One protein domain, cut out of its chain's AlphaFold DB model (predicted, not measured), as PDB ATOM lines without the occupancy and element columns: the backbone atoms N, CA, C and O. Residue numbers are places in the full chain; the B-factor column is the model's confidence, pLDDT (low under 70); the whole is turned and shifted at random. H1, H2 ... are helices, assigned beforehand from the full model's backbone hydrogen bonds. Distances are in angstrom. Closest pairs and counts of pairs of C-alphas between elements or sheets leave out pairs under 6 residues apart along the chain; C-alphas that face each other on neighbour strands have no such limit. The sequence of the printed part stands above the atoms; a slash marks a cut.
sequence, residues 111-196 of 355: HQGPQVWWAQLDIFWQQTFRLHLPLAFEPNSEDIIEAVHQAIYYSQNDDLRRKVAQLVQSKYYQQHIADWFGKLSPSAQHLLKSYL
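AT A GLANCE: This is residues 111 to 196 of the 355 residues of the protein "T5orf172 domain-containing protein" of Microscillaceae bacterium (UniProt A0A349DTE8). H4, H5 and H6 pack crosswise on the longest helix, H3, making a small body, while H2 and then H1 form an arm to one side, its tip, residues 111 to 117, sticking out. The printed part has 86 residues with six named helices, H1 to H6 in order, and no named strand: all helix. It is compact, radius of gyration of the C-alphas 13.8 A, but elongated, spanning 47 by 25 by 20 A.

HOW THE PARTS SIT: H3, residues 141 to 154, is the hub. Its residues 148 to 152 alone touch H4, residues 158 to 168, opposite ways at a steep tilt of 46 degrees; the closest C-alphas, of Ile 152 and Arg 161, are 5.0 A apart. Its residues 141 to 145 alone touch H5, residues 177 to 183, closest C-alphas Ser 141 and Ile 177, 6.0 A. Its residues 147 to 151 alone touch H6, residues 186 to 193, about perpendicular at 89 degrees, closest C-alphas Ala 147 and Leu 192, 6.3 A. H2, residues 123 to 130, is close but not clearly touching H6, closest C-alphas Arg 130 and Lys 193, 7.2 A, and H1, residues 114 to 120, closest C-alphas Gln 126 and Trp 118, 7.2 A. In the six helices every O i to N i+4 pair is within hydrogen-bond range.

IN THESE COORDINATES: H3 is 19.8 A long and H4 15.4 A. H1 begins at C-alpha 114 (140.714, 139.028, 115.488); H6 ends at C-alpha 193 (121.240, 134.925, 110.057).

THE WHOLE: The farthest C-alphas, His 111 and Lys 171, are 47.5 A apart. The printed part has no cut and no long link. In the model, pLDDT is under 70 at 17 residues, among them 166 to 175.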
ATOM      1  N   HIS A 111     143.804 143.182 120.153       81.38
ATOM      2  CA  HIS A 111     145.266 143.107 120.089       81.38
ATOM      3  C   HIS A 111     145.806 141.677 120.235       81.38
ATOM      4  O   HIS A 111     146.907 141.399 119.767       81.38
ATOM      5  N   GLN A 112     145.033 140.761 120.828       85.44
ATOM      6  CA  GLN A 112     145.375 139.335 120.878       85.44
ATOM      7  C   GLN A 112     145.144 138.620 119.528       85.44
ATOM      8  O   GLN A 112     145.574 137.481 119.351       85.44
ATOM      9  N   GLY A 113     144.489 139.285 118.570       89.81
ATOM     10  CA  GLY A 113     144.174 138.792 117.229       89.81
ATOM     11  C   GLY A 113     142.658 138.695 116.983       89.81
ATOM     12  O   GLY A 113     141.933 138.262 117.880       89.81
ATOM     13  N   PRO A 114     142.154 139.013 115.768       92.44
ATOM     14  CA  PRO A 114     140.714 139.028 115.488       92.44
ATOM     15  C   PRO A 114     139.993 137.704 115.792       92.44
ATOM     16  O   PRO A 114     138.986 137.707 116.497       92.44
ATOM     17  N   GLN A 115     140.532 136.559 115.346       92.06
ATOM     18  CA  GLN A 115     139.945 135.244 115.668       92.06
ATOM     19  C   GLN A 115     139.953 134.935 117.166       92.06
ATOM     20  O   GLN A 115     139.005 134.340 117.673       92.06
ATOM     21  N   VAL A 116     141.024 135.310 117.872       90.62
ATOM     22  CA  VAL A 116     141.161 135.051 119.313       90.62
ATOM     23  C   VAL A 116     140.098 135.836 120.069       90.62
ATOM     24  O   VAL A 116     139.378 135.261 120.881       90.62
ATOM     25  N   TRP A 117     139.934 137.115 119.730       91.69
ATOM     26  CA  TRP A 117     138.864 137.951 120.257       91.69
ATOM     27  C   TRP A 117     137.483 137.346 119.986       91.69
ATOM     28  O   TRP A 117     136.702 137.171 120.919       91.69
ATOM     29  N   TRP A 118     137.202 136.952 118.737       91.75
ATOM     30  CA  TRP A 118     135.914 136.359 118.359       91.75
ATOM     31  C   TRP A 118     135.600 135.081 119.143       91.75
ATOM     32  O   TRP A 118     134.484 134.904 119.634       91.75
ATOM     33  N   ALA A 119     136.588 134.199 119.292       89.81
ATOM     34  CA  ALA A 119     136.446 132.932 120.002       89.81
ATOM     35  C   ALA A 119     136.185 133.102 121.508       89.81
ATOM     36  O   ALA A 119     135.610 132.208 122.126       89.81
ATOM     37  N   GLN A 120     136.592 134.228 122.102       88.06
ATOM     38  CA  GLN A 120     136.345 134.527 123.514       88.06
ATOM     39  C   GLN A 120     134.978 135.183 123.768       88.06
ATOM     40  O   GLN A 120     134.539 135.256 124.917       88.06
ATOM     41  N   LEU A 121     134.292 135.663 122.726       88.88
ATOM     42  CA  LEU A 121     132.941 136.199 122.862       88.88
ATOM     43  C   LEU A 121     131.958 135.102 123.265       88.88
ATOM     44  O   LEU A 121     131.978 133.997 122.722       88.88
ATOM     45  N   ASP A 122     131.024 135.440 124.155       86.00
ATOM     46  CA  ASP A 122     129.866 134.581 124.363       86.00
ATOM     47  C   ASP A 122     128.995 134.512 123.096       86.00
ATOM     48  O   ASP A 122     129.033 135.377 122.212       86.00
ATOM     49  N   ILE A 123     128.181 133.459 123.016       81.88
ATOM     50  CA  ILE A 123     127.343 133.193 121.845       81.88
ATOM     51  C   ILE A 123     126.365 134.339 121.543       81.88
ATOM     52  O   ILE A 123     126.004 134.543 120.387       81.88
ATOM     53  N   PHE A 124     125.955 135.119 122.546       86.12
ATOM     54  CA  PHE A 124     125.003 136.213 122.374       86.12
ATOM     55  C   PHE A 124     125.671 137.432 121.738       86.12
ATOM     56  O   PHE A 124     125.076 138.067 120.869       86.12
ATOM     57  N   TRP A 125     126.920 137.721 122.103       90.56
ATOM     58  CA  TRP A 125     127.730 138.736 121.436       90.56
ATOM     59  C   TRP A 125     128.131 138.322 120.022       90.56
ATOM     60  O   TRP A 125     128.039 139.146 119.112       90.56
ATOM     61  N   GLN A 126     128.478 137.051 119.799       89.19
ATOM     62  CA  GLN A 126     128.696 136.532 118.442       89.19
ATOM     63  C   GLN A 126     127.435 136.691 117.577       89.19
ATOM     64  O   GLN A 126     127.518 137.192 116.459       89.19
ATOM     65  N   GLN A 127     126.256 136.338 118.104       85.62
ATOM     66  CA  GLN A 127     124.969 136.544 117.427       85.62
ATOM     67  C   GLN A 127     124.723 138.022 117.102       85.62
ATOM     68  O   GLN A 127     124.360 138.350 115.972       85.62
ATOM     69  N   THR A 128     124.948 138.922 118.064       89.88
ATOM     70  CA  THR A 128     124.799 140.367 117.857       89.88
ATOM     71  C   THR A 128     125.723 140.870 116.755       89.88
ATOM     72  O   THR A 128     125.256 141.545 115.843       89.88
ATOM     73  N   PHE A 129     127.010 140.526 116.775       91.75
ATOM     74  CA  PHE A 129     127.934 141.003 115.748       91.75
ATOM     75  C   PHE A 129     127.687 140.377 114.375       91.75
ATOM     76  O   PHE A 129     127.841 141.073 113.373       91.75
ATOM     77  N   ARG A 130     127.208 139.127 114.299       87.88
ATOM     78  CA  ARG A 130     126.797 138.501 113.027       87.88
ATOM     79  C   ARG A 130     125.716 139.287 112.290       87.88
ATOM     80  O   ARG A 130     125.726 139.296 111.065       87.88
ATOM     81  N   LEU A 131     124.828 139.989 112.998       85.56
ATOM     82  CA  LEU A 131     123.823 140.858 112.366       85.56
ATOM     83  C   LEU A 131     124.436 142.059 111.634       85.56
ATOM     84  O   LEU A 131     123.799 142.631 110.752       85.56
ATOM     85  N   HIS A 132     125.660 142.437 111.994       86.38
ATOM     86  CA  HIS A 132     126.377 143.575 111.430       86.38
ATOM     87  C   HIS A 132     127.488 143.169 110.457       86.38
ATOM     88  O   HIS A 132     128.154 144.039 109.899       86.38
ATOM     89  N   LEU A 133     127.678 141.866 110.236       83.88
ATOM     90  CA  LEU A 133     128.617 141.356 109.253       83.88
ATOM     91  C   LEU A 133     127.990 141.336 107.854       83.88
ATOM     92  O   LEU A 133     126.833 140.925 107.700       83.88
ATOM     93  N   PRO A 134     128.746 141.712 106.808       71.06
ATOM     94  CA  PRO A 134     128.379 141.339 105.457       71.06
ATOM     95  C   PRO A 134     128.509 139.817 105.368       71.06
ATOM     96  O   PRO A 134     129.609 139.285 105.439       71.06
ATOM     97  N   LEU A 135     127.397 139.089 105.254       65.06
ATOM     98  CA  LEU A 135     127.475 137.666 104.927       65.06
ATOM     99  C   LEU A 135     128.038 137.562 103.512       65.06
ATOM    100  O   LEU A 135     127.310 137.747 102.539       65.06
ATOM    101  N   ALA A 136     129.342 137.321 103.401       56.94
ATOM    102  CA  ALA A 136     130.032 137.216 102.121       56.94
ATOM    103  C   ALA A 136     129.630 135.958 101.321       56.94
ATOM    104  O   ALA A 136     130.098 135.768 100.200       56.94
ATOM    105  N   PHE A 137     128.766 135.101 101.878       62.12
ATOM    106  CA  PHE A 137     128.268 133.884 101.251       62.12
ATOM    107  C   PHE A 137     126.778 133.663 101.552       62.12
ATOM    108  O   PHE A 137     126.267 134.048 102.608       62.12
ATOM    109  N   GLU A 138     126.084 133.026 100.610       69.12
ATOM    110  CA  GLU A 138     124.737 132.496 100.827       69.12
ATOM    111  C   GLU A 138     124.841 131.218 101.678       69.12
ATOM    112  O   GLU A 138     125.586 130.309 101.294       69.12
ATOM    113  N   PRO A 139     124.145 131.130 102.828       72.06
ATOM    114  CA  PRO A 139     124.234 129.970 103.704       72.06
ATOM    115  C   PRO A 139     123.708 128.725 102.988       72.06
ATOM    116  O   PRO A 139     122.659 128.758 102.340       72.06
ATOM    117  N   ASN A 140     124.441 127.619 103.098       77.81
ATOM    118  CA  ASN A 140     124.012 126.360 102.503       77.81
ATOM    119  C   ASN A 140     122.899 125.707 103.349       77.81
ATOM    120  O   ASN A 140     122.530 126.180 104.426       77.81
ATOM    121  N   SER A 141     122.351 124.594 102.864       77.12
ATOM    122  CA  SER A 141     121.275 123.880 103.553       77.12
ATOM    123  C   SER A 141     121.626 123.464 104.988       77.12
ATOM    124  O   SER A 141     120.768 123.567 105.857       77.12
ATOM    125  N   GLU A 142     122.857 123.029 105.264       78.81
ATOM    126  CA  GLU A 142     123.293 122.626 106.610       78.81
ATOM    127  C   GLU A 142     123.409 123.829 107.551       78.81
ATOM    128  O   GLU A 142     122.923 123.769 108.681       78.81
ATOM    129  N   ASP A 143     123.948 124.951 107.063       78.31
ATOM    130  CA  ASP A 143     124.040 126.200 107.827       78.31
ATOM    131  C   ASP A 143     122.650 126.689 108.260       78.31
ATOM    132  O   ASP A 143     122.448 127.130 109.395       78.31
ATOM    133  N   ILE A 144     121.672 126.591 107.351       78.12
ATOM    134  CA  ILE A 144     120.285 126.983 107.618       78.12
ATOM    135  C   ILE A 144     119.624 126.009 108.606       78.12
ATOM    136  O   ILE A 144     118.863 126.462 109.465       78.12
ATOM    137  N   ILE A 145     119.909 124.700 108.532       77.69
ATOM    138  CA  ILE A 145     119.414 123.710 109.511       77.69
ATOM    139  C   ILE A 145     119.931 124.039 110.909       77.69
ATOM    140  O   ILE A 145     119.150 124.109 111.860       77.69
ATOM    141  N   GLU A 146     121.231 124.285 111.038       77.69
ATOM    142  CA  GLU A 146     121.826 124.597 112.332       77.69
ATOM    143  C   GLU A 146     121.279 125.922 112.879       77.69
ATOM    144  O   GLU A 146     120.828 125.980 114.022       77.69
ATOM    145  N   ALA A 147     121.187 126.965 112.046       81.44
ATOM    146  CA  ALA A 147     120.588 128.239 112.443       81.44
ATOM    147  C   ALA A 147     119.129 128.090 112.901       81.44
ATOM    148  O   ALA A 147     118.704 128.753 113.846       81.44
ATOM    149  N   VAL A 148     118.362 127.198 112.268       79.88
ATOM    150  CA  VAL A 148     116.994 126.843 112.668       79.88
ATOM    151  C   VAL A 148     116.971 126.207 114.058       79.88
ATOM    152  O   VAL A 148     116.190 126.645 114.906       79.88
ATOM    153  N   HIS A 149     117.827 125.220 114.331       76.38
ATOM    154  CA  HIS A 149     117.907 124.584 115.650       76.38
ATOM    155  C   HIS A 149     118.302 125.583 116.742       76.38
ATOM    156  O   HIS A 149     117.649 125.665 117.788       76.38
ATOM    157  N   GLN A 150     119.318 126.398 116.469       75.38
ATOM    158  CA  GLN A 150     119.776 127.452 117.364       75.38
ATOM    159  C   GLN A 150     118.672 128.497 117.606       75.38
ATOM    160  O   GLN A 150     118.436 128.896 118.747       75.38
ATOM    161  N   ALA A 151     117.923 128.894 116.571       77.69
ATOM    162  CA  ALA A 151     116.801 129.820 116.708       77.69
ATOM    163  C   ALA A 151     115.650 129.231 117.540       77.69
ATOM    164  O   ALA A 151     115.072 129.943 118.359       77.69
ATOM    165  N   ILE A 152     115.322 127.944 117.392       72.38
ATOM    166  CA  ILE A 152     114.304 127.286 118.231       72.38
ATOM    167  C   ILE A 152     114.701 127.347 119.702       72.38
ATOM    168  O   ILE A 152     113.876 127.687 120.552       72.38
ATOM    169  N   TYR A 153     115.955 127.011 119.992       68.06
ATOM    170  CA  TYR A 153     116.409 126.830 121.361       68.06
ATOM    171  C   TYR A 153     116.712 128.162 122.062       68.06
ATOM    172  O   TYR A 153     116.372 128.342 123.231       68.06
ATOM    173  N   TYR A 154     117.313 129.119 121.351       69.38
ATOM    174  CA  TYR A 154     117.848 130.346 121.948       69.38
ATOM    175  C   TYR A 154     117.087 131.621 121.579       69.38
ATOM    176  O   TYR A 154     117.274 132.642 122.249       69.38
ATOM    177  N   SER A 155     116.235 131.620 120.545       73.62
ATOM    178  CA  SER A 155     115.563 132.859 120.141       73.62
ATOM    179  C   SER A 155     114.550 133.323 121.168       73.62
ATOM    180  O   SER A 155     113.790 132.533 121.708       73.62
ATOM    181  N   GLN A 156     114.516 134.631 121.415       70.00
ATOM    182  CA  GLN A 156     113.496 135.280 122.242       70.00
ATOM    183  C   GLN A 156     112.289 135.748 121.410       70.00
ATOM    184  O   GLN A 156     111.340 136.305 121.953       70.00
ATOM    185  N   ASN A 157     112.301 135.529 120.090       73.62
ATOM    186  CA  ASN A 157     111.194 135.879 119.208       73.62
ATOM    187  C   ASN A 157     110.209 134.702 119.097       73.62
ATOM    188  O   ASN A 157     110.465 133.736 118.381       73.62
ATOM    189  N   ASP A 158     109.068 134.794 119.786       73.69
ATOM    190  CA  ASP A 158     108.024 133.756 119.797       73.69
ATOM    191  C   ASP A 158     107.450 133.428 118.422       73.69
ATOM    192  O   ASP A 158     107.099 132.280 118.150       73.69
ATOM    193  N   ASP A 159     107.318 134.425 117.552       72.38
ATOM    194  CA  ASP A 159     106.805 134.217 116.203       72.38
ATOM    195  C   ASP A 159     107.808 133.436 115.354       72.38
ATOM    196  O   ASP A 159     107.436 132.434 114.741       72.38
ATOM    197  N   LEU A 160     109.092 133.820 115.403       74.25
ATOM    198  CA  LEU A 160     110.162 133.065 114.755       74.25
ATOM    199  C   LEU A 160     110.225 131.644 115.324       74.25
ATOM    200  O   LEU A 160     110.154 130.693 114.554       74.25
ATOM    201  N   ARG A 161     110.274 131.482 116.654       76.06
ATOM    202  CA  ARG A 161     110.309 130.164 117.309       76.06
ATOM    203  C   ARG A 161     109.152 129.278 116.874       76.06
ATOM    204  O   ARG A 161     109.389 128.142 116.481       76.06
ATOM    205  N   ARG A 162     107.910 129.775 116.917       74.56
ATOM    206  CA  ARG A 162     106.721 128.994 116.533       74.56
ATOM    207  C   ARG A 162     106.739 128.616 115.060       74.56
ATOM    208  O   ARG A 162     106.502 127.453 114.748       74.56
ATOM    209  N   LYS A 163     107.045 129.567 114.170       70.50
ATOM    210  CA  LYS A 163     107.145 129.308 112.727       70.50
ATOM    211  C   LYS A 163     108.215 128.264 112.440       70.50
ATOM    212  O   LYS A 163     107.949 127.300 111.737       70.50
ATOM    213  N   VAL A 164     109.396 128.421 113.028       72.94
ATOM    214  CA  VAL A 164     110.506 127.489 112.842       72.94
ATOM    215  C   VAL A 164     110.154 126.110 113.425       72.94
ATOM    216  O   VAL A 164     110.286 125.117 112.717       72.94
ATOM    217  N   ALA A 165     109.590 126.032 114.638       71.56
ATOM    218  CA  ALA A 165     109.196 124.778 115.293       71.56
ATOM    219  C   ALA A 165     108.114 123.991 114.532       71.56
ATOM    220  O   ALA A 165     108.192 122.767 114.445       71.56
ATOM    221  N   GLN A 166     107.118 124.672 113.955       69.50
ATOM    222  CA  GLN A 166     106.095 124.041 113.108       69.50
ATOM    223  C   GLN A 166     106.691 123.442 111.830       69.50
ATOM    224  O   GLN A 166     106.192 122.446 111.311       69.50
ATOM    225  N   LEU A 167     107.757 124.045 111.311       63.03
ATOM    226  CA  LEU A 167     108.299 123.710 110.000       63.03
ATOM    227  C   LEU A 167     109.310 122.568 110.037       63.03
ATOM    228  O   LEU A 167     109.306 121.766 109.101       63.03
ATOM    229  N   VAL A 168     110.075 122.411 111.126       67.50
ATOM    230  CA  VAL A 168     110.942 121.227 111.325       67.50
ATOM    231  C   VAL A 168     110.144 119.920 111.330       67.50
ATOM    232  O   VAL A 168     110.691 118.858 111.051       67.50
ATOM    233  N   GLN A 169     108.840 119.984 111.616       67.56
ATOM    234  CA  GLN A 169     107.940 118.830 111.590       67.56
ATOM    235  C   GLN A 169     107.476 118.455 110.167       67.56
ATOM    236  O   GLN A 169     106.828 117.426 109.984       67.56
ATOM    237  N   SER A 170     107.789 119.265 109.145       65.62
ATOM    238  CA  SER A 170     107.331 119.052 107.768       65.62
ATOM    239  C   SER A 170     108.366 118.321 106.903       65.62
ATOM    240  O   SER A 170     109.552 118.645 106.889       65.62
ATOM    241  N   LYS A 171     107.897 117.375 106.080       63.06
ATOM    242  CA  LYS A 171     108.736 116.654 105.102       63.06
ATOM    243  C   LYS A 171     109.304 117.577 104.006       63.06
ATOM    244  O   LYS A 171     110.331 117.271 103.416       63.06
ATOM    245  N   TYR A 172     108.649 118.718 103.768       63.88
ATOM    246  CA  TYR A 172     109.064 119.742 102.804       63.88
ATOM    247  C   TYR A 172     110.294 120.531 103.280       63.88
ATOM    248  O   TYR A 172     111.178 120.809 102.476       63.88
ATOM    249  N   TYR A 173     110.404 120.833 104.581       64.12
ATOM    250  CA  TYR A 173     111.591 121.480 105.162       64.12
ATOM    251  C   TYR A 173     112.869 120.666 104.914       64.12
ATOM    252  O   TYR A 173     113.883 121.220 104.504       64.12
ATOM    253  N   GLN A 174     112.788 119.339 105.058       62.62
ATOM    254  CA  GLN A 174     113.912 118.429 104.808       62.62
ATOM    255  C   GLN A 174     114.355 118.384 103.333       62.62
ATOM    256  O   GLN A 174     115.457 117.931 103.048       62.62
ATOM    257  N   GLN A 175     113.507 118.829 102.397       68.88
ATOM    258  CA  GLN A 175     113.744 118.727 100.951       68.88
ATOM    259  C   GLN A 175     113.962 120.089 100.259       68.88
ATOM    260  O   GLN A 175     114.552 120.121  99.183       68.88
ATOM    261  N   HIS A 176     113.526 121.209 100.857       73.00
ATOM    262  CA  HIS A 176     113.472 122.533 100.211       73.00
ATOM    263  C   HIS A 176     113.875 123.694 101.143       73.00
ATOM    264  O   HIS A 176     113.206 124.730 101.203       73.00
ATOM    265  N   ILE A 177     114.958 123.537 101.907       71.69
ATOM    266  CA  ILE A 177     115.328 124.511 102.943       71.69
ATOM    267  C   ILE A 177     115.789 125.880 102.400       71.69
ATOM    268  O   ILE A 177     115.465 126.909 102.993       71.69
ATOM    269  N   ALA A 178     116.470 125.922 101.250       68.56
ATOM    270  CA  ALA A 178     116.894 127.175 100.616       68.56
ATOM    271  C   ALA A 178     115.690 127.989 100.095       68.56
ATOM    272  O   ALA A 178     115.548 129.173 100.407       68.56
ATOM    273  N   ASP A 179     114.756 127.325  99.403       72.25
ATOM    274  CA  ASP A 179     113.492 127.927  98.947       72.25
ATOM    275  C   ASP A 179     112.630 128.409 100.121       72.25
ATOM    276  O   ASP A 179     111.872 129.372  99.998       72.25
ATOM    277  N   TRP A 180     112.717 127.735 101.271       71.88
ATOM    278  CA  TRP A 180     112.052 128.151 102.502       71.88
ATOM    279  C   TRP A 180     112.668 129.419 103.095       71.88
ATOM    280  O   TRP A 180     111.928 130.351 103.420       71.88
ATOM    281  N   PHE A 181     113.997 129.475 103.219       73.50
ATOM    282  CA  PHE A 181     114.686 130.643 103.765       73.50
ATOM    283  C   PHE A 181     114.330 131.902 102.965       73.50
ATOM    284  O   PHE A 181     113.947 132.914 103.549       73.50
ATOM    285  N   GLY A 182     114.316 131.799 101.630       73.44
ATOM    286  CA  GLY A 182     113.905 132.886 100.737       73.44
ATOM    287  C   GLY A 182     112.442 133.340 100.890       73.44
ATOM    288  O   GLY A 182     112.122 134.478 100.554       73.44
ATOM    289  N   LYS A 183     111.551 132.496 101.436       76.12
ATOM    290  CA  LYS A 183     110.132 132.823 101.695       76.12
ATOM    291  C   LYS A 183     109.892 133.507 103.043       76.12
ATOM    292  O   LYS A 183     108.799 134.030 103.268       76.12
ATOM    293  N   LEU A 184     110.863 133.495 103.961       73.12
ATOM    294  CA  LEU A 184     110.757 134.233 105.221       73.12
ATOM    295  C   LEU A 184     110.708 135.742 104.951       73.12
ATOM    296  O   LEU A 184     111.260 136.223 103.964       73.12
ATOM    297  N   SER A 185     110.088 136.515 105.848       79.81
ATOM    298  CA  SER A 185     110.163 137.975 105.744       79.81
ATOM    299  C   SER A 185     111.623 138.439 105.860       79.81
ATOM    300  O   SER A 185     112.394 137.804 106.585       79.81
ATOM    301  N   PRO A 186     112.016 139.565 105.236       80.31
ATOM    302  CA  PRO A 186     113.387 140.070 105.331       80.31
ATOM    303  C   PRO A 186     113.890 140.202 106.777       80.31
ATOM    304  O   PRO A 186     115.025 139.849 107.079       80.31
ATOM    305  N   SER A 187     113.025 140.628 107.705       74.69
ATOM    306  CA  SER A 187     113.354 140.715 109.133       74.69
ATOM    307  C   SER A 187     113.585 139.348 109.783       74.69
ATOM    308  O   SER A 187     114.471 139.216 110.623       74.69
ATOM    309  N   ALA A 188     112.815 138.327 109.402       74.50
ATOM    310  CA  ALA A 188     112.997 136.967 109.903       74.50
ATOM    311  C   ALA A 188     114.253 136.312 109.313       74.50
ATOM    312  O   ALA A 188     114.993 135.676 110.056       74.50
ATOM    313  N   GLN A 189     114.538 136.524 108.022       77.38
ATOM    314  CA  GLN A 189     115.797 136.099 107.397       77.38
ATOM    315  C   GLN A 189     116.995 136.738 108.100       77.38
ATOM    316  O   GLN A 189     117.951 136.052 108.452       77.38
ATOM    317  N   HIS A 190     116.929 138.048 108.350       77.81
ATOM    318  CA  HIS A 190     117.979 138.784 109.043       77.81
ATOM    319  C   HIS A 190     118.186 138.289 110.482       77.81
ATOM    320  O   HIS A 190     119.318 138.066 110.894       77.81
ATOM    321  N   LEU A 191     117.111 138.032 111.234       76.00
ATOM    322  CA  LEU A 191     117.223 137.464 112.578       76.00
ATOM    323  C   LEU A 191     117.794 136.039 112.549       76.00
ATOM    324  O   LEU A 191     118.668 135.719 113.350       76.00
ATOM    325  N   LEU A 192     117.347 135.194 111.618       79.38
ATOM    326  CA  LEU A 192     117.831 133.820 111.489       79.38
ATOM    327  C   LEU A 192     119.327 133.773 111.140       79.38
ATOM    328  O   LEU A 192     120.048 132.924 111.653       79.38
ATOM    329  N   LYS A 193     119.815 134.747 110.363       78.62
ATOM    330  CA  LYS A 193     121.240 134.925 110.057       78.62
ATOM    331  C   LYS A 193     122.120 135.105 111.304       78.62
ATOM    332  O   LYS A 193     123.259 134.650 111.293       78.62
ATOM    333  N   SER A 194     121.606 135.679 112.400       80.62
ATOM    334  CA  SER A 194     122.370 135.767 113.663       80.62
ATOM    335  C   SER A 194     122.719 134.401 114.261       80.62
ATOM    336  O   SER A 194     123.733 134.266 114.945       80.62
ATOM    337  N   TYR A 195     121.913 133.380 113.963       82.19
ATOM    338  CA  TYR A 195     122.066 132.020 114.474       82.19
ATOM    339  C   TYR A 195     122.942 131.129 113.588       82.19
ATOM    340  O   TYR A 195     123.179 129.980 113.954       82.19
ATOM    341  N   LEU A 196     123.439 131.633 112.452       79.56
ATOM    342  CA  LEU A 196     124.359 130.885 111.597       79.56
ATOM    343  C   LEU A 196     125.618 130.514 112.380       79.56
ATOM    344  O   LEU A 196     126.214 131.364 113.046       79.56
TER     345      LEU A 196